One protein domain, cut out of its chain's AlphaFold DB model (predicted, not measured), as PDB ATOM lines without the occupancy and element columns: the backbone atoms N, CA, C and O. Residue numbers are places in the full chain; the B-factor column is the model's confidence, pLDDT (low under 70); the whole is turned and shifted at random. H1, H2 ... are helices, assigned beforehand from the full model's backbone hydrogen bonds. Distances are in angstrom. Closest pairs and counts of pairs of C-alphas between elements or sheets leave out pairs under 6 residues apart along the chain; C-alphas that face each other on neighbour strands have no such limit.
ATOM      1  N   GLN A   8     -42.781  14.055  53.097       92.81
ATOM      2  CA  GLN A   8     -43.250  14.671  54.336       92.81
ATOM      3  C   GLN A   8     -42.082  15.122  55.220       92.81
ATOM      4  O   GLN A   8     -42.152  16.195  55.814       92.81
ATOM      5  N   ASP A   9     -40.996  14.343  55.270       95.19
ATOM      6  CA  ASP A   9     -39.781  14.727  55.999       95.19
ATOM      7  C   ASP A   9     -39.135  15.972  55.374       95.19
ATOM      8  O   ASP A   9     -38.734  16.893  56.087       95.19
ATOM      9  N   ALA A  10     -39.085  16.031  54.037       94.31
ATOM     10  CA  ALA A  10     -38.578  17.186  53.299       94.31
ATOM     11  C   ALA A  10     -39.441  18.439  53.536       94.31
ATOM     12  O   ALA A  10     -38.915  19.501  53.877       94.31
ATOM     13  N   ALA A  11     -40.768  18.303  53.459       92.44
ATOM     14  CA  ALA A  11     -41.699  19.390  53.754       92.44
ATOM     15  C   ALA A  11     -41.535  19.916  55.191       92.44
ATOM     16  O   ALA A  11     -41.551  21.125  55.417       92.44
ATOM     17  N   GLY A  12     -41.290  19.025  56.160       94.19
ATOM     18  CA  GLY A  12     -41.010  19.394  57.551       94.19
ATOM     19  C   GLY A  12     -39.753  20.254  57.742       94.19
ATOM     20  O   GLY A  12     -39.662  20.979  58.731       94.19
ATOM     21  N   MET A  13     -38.811  20.217  56.794       95.88
ATOM     22  CA  MET A  13     -37.601  21.050  56.775       95.88
ATOM     23  C   MET A  13     -37.733  22.297  55.886       95.88
ATOM     24  O   MET A  13     -36.769  23.047  55.740       95.88
ATOM     25  N   GLY A  14     -38.919  22.541  55.320       93.50
ATOM     26  CA  GLY A  14     -39.201  23.701  54.475       93.50
ATOM     27  C   GLY A  14     -38.819  23.522  53.006       93.50
ATOM     28  O   GLY A  14     -38.675  24.519  52.305       93.50
ATOM     29  N   PHE A  15     -38.634  22.284  52.537       95.50
ATOM     30  CA  PHE A  15     -38.514  22.027  51.105       95.50
ATOM     31  C   PHE A  15     -39.893  21.973  50.435       95.50
ATOM     32  O   PHE A  15     -40.847  21.414  50.978       95.50
ATOM     33  N   ASP A  16     -39.973  22.516  49.221       95.25
ATOM     34  CA  ASP A  16     -41.224  22.685  48.476       95.25
ATOM     35  C   ASP A  16     -41.574  21.495  47.567       95.25
ATOM     36  O   ASP A  16     -42.441  21.617  46.703       95.25
ATOM     37  N   ASP A  17     -40.939  20.331  47.732       93.44
ATOM     38  CA  ASP A  17     -41.176  19.153  46.887       93.44
ATOM     39  C   ASP A  17     -42.671  18.841  46.758       93.44
ATOM     40  O   ASP A  17     -43.181  18.685  45.648       93.44
ATOM     41  N   GLN A  18     -43.399  18.818  47.882       92.44
ATOM     42  CA  GLN A  18     -44.841  18.564  47.881       92.44
ATOM     43  C   GLN A  18     -45.598  19.610  47.056       92.44
ATOM     44  O   GLN A  18     -46.423  19.247  46.216       92.44
ATOM     45  N   PHE A  19     -45.288  20.892  47.253       94.31
ATOM     46  CA  PHE A  19     -45.894  21.980  46.493       94.31
ATOM     47  C   PHE A  19     -45.625  21.827  44.991       94.31
ATOM     48  O   PHE A  19     -46.547  21.965  44.190       94.31
ATOM     49  N   ILE A  20     -44.398  21.473  44.596       95.44
ATOM     50  CA  ILE A  20     -44.031  21.268  43.189       95.44
ATOM     51  C   ILE A  20     -44.871  20.143  42.568       95.44
ATOM     52  O   ILE A  20     -45.440  20.339  41.493       95.44
ATOM     53  N   TYR A  21     -45.020  18.995  43.237       94.50
ATOM     54  CA  TYR A  21     -45.875  17.911  42.727       94.50
ATOM     55  C   TYR A  21     -47.346  18.333  42.608       94.50
ATOM     56  O   TYR A  21     -47.999  18.004  41.617       94.50
ATOM     57  N   GLU A  22     -47.864  19.094  43.575       95.38
ATOM     58  CA  GLU A  22     -49.223  19.640  43.512       95.38
ATOM     59  C   GLU A  22     -49.406  20.615  42.339       95.38
ATOM     60  O   GLU A  22     -50.462  20.610  41.704       95.38
ATOM     61  N   GLN A  23     -48.396  21.430  42.008       97.50
ATOM     62  CA  GLN A  23     -48.439  22.309  40.834       97.50
ATOM     63  C   GLN A  23     -48.386  21.520  39.523       97.50
ATOM     64  O   GLN A  23     -49.131  21.823  38.591       97.50
ATOM     65  N   LEU A  24     -47.560  20.475  39.441       96.12
ATOM     66  CA  LEU A  24     -47.458  19.647  38.235       96.12
ATOM     67  C   LEU A  24     -48.770  18.923  37.898       96.12
ATOM     68  O   LEU A  24     -49.041  18.695  36.719       96.12
ATOM     69  N   ALA A  25     -49.598  18.619  38.902       96.62
ATOM     70  CA  ALA A  25     -50.919  18.016  38.718       96.62
ATOM     71  C   ALA A  25     -51.993  18.990  38.188       96.62
ATOM     72  O   ALA A  25     -53.055  18.545  37.754       96.62
ATOM     73  N   ARG A  26     -51.745  20.306  38.230       97.06
ATOM     74  CA  ARG A  26     -52.673  21.332  37.733       97.06
ATOM     75  C   ARG A  26     -52.483  21.581  36.233       97.06
ATOM     76  O   ARG A  26     -51.360  21.413  35.735       97.06
ATOM     77  N   PRO A  27     -53.536  22.036  35.522       96.75
ATOM     78  CA  PRO A  27     -53.385  22.635  34.198       96.75
ATOM     79  C   PRO A  27     -52.294  23.706  34.210       96.75
ATOM     80  O   PRO A  27     -52.135  24.425  35.198       96.75
ATOM     81  N   ALA A  28     -51.528  23.797  33.125       95.50
ATOM     82  CA  ALA A  28     -50.325  24.623  33.060       95.50
ATOM     83  C   ALA A  28     -50.635  26.115  33.296       95.50
ATOM     84  O   ALA A  28     -49.883  26.807  33.983       95.50
ATOM     85  N   GLU A  29     -51.788  26.581  32.811       96.25
ATOM     86  CA  GLU A  29     -52.313  27.929  33.043       96.25
ATOM     87  C   GLU A  29     -52.813  28.197  34.479       96.25
ATOM     88  O   GLU A  29     -52.922  29.354  34.877       96.25
ATOM     89  N   GLU A  30     -53.098  27.155  35.268       96.81
ATOM     90  CA  GLU A  30     -53.632  27.251  36.640       96.81
ATOM     91  C   GLU A  30     -52.561  27.051  37.724       96.81
ATOM     92  O   GLU A  30     -52.860  27.021  38.926       96.81
ATOM     93  N   ARG A  31     -51.300  26.885  37.317       98.00
ATOM     94  CA  ARG A  31     -50.163  26.808  38.234       98.00
ATOM     95  C   ARG A  31     -49.917  28.159  38.898       98.00
ATOM     96  O   ARG A  31     -50.188  29.216  38.335       98.00
ATOM     97  N   ALA A  32     -49.322  28.125  40.088       97.62
ATOM     98  CA  ALA A  32     -48.877  29.321  40.802       97.62
ATOM     99  C   ALA A  32     -47.905  30.167  39.961       97.62
ATOM    100  O   ALA A  32     -47.910  31.392  40.051       97.62
ATOM    101  N   ILE A  33     -47.104  29.500  39.123       97.25
ATOM    102  CA  ILE A  33     -46.347  30.108  38.031       97.25
ATOM    103  C   ILE A  33     -46.948  29.564  36.727       97.25
ATOM    104  O   ILE A  33     -46.665  28.415  36.384       97.25
ATOM    105  N   PRO A  34     -47.800  30.337  36.029       95.75
ATOM    106  CA  PRO A  34     -48.444  29.876  34.808       95.75
ATOM    107  C   PRO A  34     -47.427  29.622  33.698       95.75
ATOM    108  O   PRO A  34     -46.571  30.462  33.413       95.75
ATOM    109  N   GLU A  35     -47.559  28.484  33.031       95.75
ATOM    110  CA  GLU A  35     -46.776  28.166  31.842       95.75
ATOM    111  C   GLU A  35     -47.568  28.537  30.592       95.75
ATOM    112  O   GLU A  35     -48.680  28.059  30.370       95.75
ATOM    113  N   ILE A  36     -46.985  29.401  29.762       94.62
ATOM    114  CA  ILE A  36     -47.625  29.911  28.549       94.62
ATOM    115  C   ILE A  36     -46.977  29.231  27.338       94.62
ATOM    116  O   ILE A  36     -45.780  29.429  27.107       94.62
ATOM    117  N   PRO A  37     -47.729  28.455  26.536       93.31
ATOM    118  CA  PRO A  37     -47.202  27.861  25.315       93.31
ATOM    119  C   PRO A  37     -46.807  28.943  24.308       93.31
ATOM    120  O   PRO A  37     -47.623  29.785  23.935       93.31
ATOM    121  N   LEU A  38     -45.568  28.892  23.823       95.62
ATOM    122  CA  LEU A  38     -45.043  29.819  22.822       95.62
ATOM    123  C   LEU A  38     -44.349  29.047  21.700       95.62
ATOM    124  O   LEU A  38     -43.728  28.017  21.947       95.62
ATOM    125  N   LEU A  39     -44.469  29.559  20.469       97.19
ATOM    126  CA  LEU A  39     -43.781  29.040  19.275       97.19
ATOM    127  C   LEU A  39     -43.991  27.531  19.039       97.19
ATOM    128  O   LEU A  39     -43.076  26.804  18.662       97.19
ATOM    129  N   ARG A  40     -45.220  27.042  19.260       96.12
ATOM    130  CA  ARG A  40     -45.534  25.605  19.196       96.12
ATOM    131  C   ARG A  40     -45.176  24.963  17.850       96.12
ATOM    132  O   ARG A  40     -44.776  23.807  17.843       96.12
ATOM    133  N   ALA A  41     -45.360  25.673  16.736       97.75
ATOM    134  CA  ALA A  41     -45.034  25.153  15.407       97.75
ATOM    135  C   ALA A  41     -43.521  24.928  15.259       97.75
ATOM    136  O   ALA A  41     -43.100  23.796  15.058       97.75
ATOM    137  N   ASP A  42     -42.714  25.964  15.502       98.00
ATOM    138  CA  ASP A  42     -41.249  25.888  15.416       98.00
ATOM    139  C   ASP A  42     -40.665  24.823  16.363       98.00
ATOM    140  O   ASP A  42     -39.724  24.106  16.022       98.00
ATOM    141  N   ALA A  43     -41.244  24.683  17.561       97.69
ATOM    142  CA  ALA A  43     -40.841  23.655  18.516       97.69
ATOM    143  C   ALA A  43     -41.130  22.228  18.013       97.69
ATOM    144  O   ALA A  43     -40.353  21.311  18.292       97.69
ATOM    145  N   LEU A  44     -42.229  22.027  17.280       97.88
ATOM    146  CA  LEU A  44     -42.547  20.732  16.676       97.88
ATOM    147  C   LEU A  44     -41.637  20.419  15.490       97.88
ATOM    148  O   LEU A  44     -41.156  19.293  15.412       97.88
ATOM    149  N   ASP A  45     -41.319  21.401  14.648       98.19
ATOM    150  CA  ASP A  45     -40.359  21.231  13.547       98.19
ATOM    151  C   ASP A  45     -38.981  20.780  14.071       98.19
ATOM    152  O   ASP A  45     -38.346  19.866  13.528       98.19
ATOM    153  N   LEU A  46     -38.527  21.367  15.187       96.44
ATOM    154  CA  LEU A  46     -37.300  20.941  15.866       96.44
ATOM    155  C   LEU A  46     -37.406  19.496  16.381       96.44
ATOM    156  O   LEU A  46     -36.460  18.716  16.242       96.44
ATOM    157  N   LEU A  47     -38.547  19.131  16.971       95.62
ATOM    158  CA  LEU A  47     -38.780  17.788  17.501       95.62
ATOM    159  C   LEU A  47     -38.799  16.730  16.389       95.62
ATOM    160  O   LEU A  47     -38.224  15.655  16.561       95.62
ATOM    161  N   GLU A  48     -39.415  17.031  15.247       96.88
ATOM    162  CA  GLU A  48     -39.415  16.167  14.063       96.88
ATOM    163  C   GLU A  48     -38.001  15.981  13.507       96.88
ATOM    164  O   GLU A  48     -37.586  14.853  13.228       96.88
ATOM    165  N   THR A  49     -37.225  17.067  13.439       96.56
ATOM    166  CA  THR A  49     -35.817  17.032  13.015       96.56
ATOM    167  C   THR A  49     -34.989  16.134  13.933       96.56
ATOM    168  O   THR A  49     -34.275  15.251  13.456       96.56
ATOM    169  N   PHE A  50     -35.125  16.298  15.254       95.06
ATOM    170  CA  PHE A  50     -34.477  15.416  16.225       95.06
ATOM    171  C   PHE A  50     -34.930  13.967  16.050       95.06
ATOM    172  O   PHE A  50     -34.120  13.049  16.145       95.06
ATOM    173  N   ALA A  51     -36.215  13.731  15.776       94.19
ATOM    174  CA  ALA A  51     -36.734  12.383  15.626       94.19
ATOM    175  C   ALA A  51     -36.230  11.653  14.372       94.19
ATOM    176  O   ALA A  51     -36.129  10.421  14.387       94.19
ATOM    177  N   ALA A  52     -35.905  12.401  13.319       95.88
ATOM    178  CA  ALA A  52     -35.355  11.879  12.076       95.88
ATOM    179  C   ALA A  52     -33.851  11.564  12.154       95.88
ATOM    180  O   ALA A  52     -33.357  10.811  11.314       95.88
ATOM    181  N   ASP A  53     -33.127  12.095  13.146       96.31
ATOM    182  CA  ASP A  53     -31.691  11.854  13.300       96.31
ATOM    183  C   ASP A  53     -31.407  10.380  13.677       96.31
ATOM    184  O   ASP A  53     -31.786   9.928  14.767       96.31
TER     185      ASP A  53
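This is residues 8 to 53 of the 59 residues of the protein "Putative cytidine deaminase" of Thiocapsa sp. KS1 (UniProt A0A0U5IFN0). The model is an open, stretched-out chain with no common core: two short helices, H1 and H2, follow each other and meet at a corner at one end, and the longest helix, H3, sticks out alone at the other. Between H2 and H3 runs a stretch with no named element, residues 25 to 39, which first loops back on itself and then reaches away to H3. The printed part has 46 residues with three named helices, in the order H1, H2, H3, and no named strand; the class is all helix. It is extended, with a radius of gyration of the C-alphas of 16.5 A, and flat in outline, spanning 46 by 25 by 13 A.

Begin at H1, residues 8 to 12, and go on to H2, residues 17 to 24. They touch only at the corner by their tight link, and their closest C-alphas, those of Ala 11 and Gln 18, are 6.7 A apart. Look next at H3, residues 40 to 52: it is apart from both H1 and H2. In H1, H2 and H3 you will find each backbone O i to N i+4 pair within hydrogen-bond range.

Find C-alpha 8 at (-43.250, 14.671, 54.336), where H1 begins; it measures 6.1 A to C-alpha 12. H2 starts at C-alpha 17, at (-41.176, 19.153, 46.887), and runs 10.7 A to C-alpha 24. H3 runs 18.5 A from C-alpha 40 to C-alpha 52, at (-35.355, 11.879, 12.076).

The C-alphas of Gly 12 and Ala 52, the two farthest apart, are 46.4 A from each other. Residues 38 to 53, of which 40 to 52 belong to H3, stand free. The link from H2 to H3 is long, 15 residues. The printed part has no cut, its mean pLDDT is 95.8, and no printed residue is under 70.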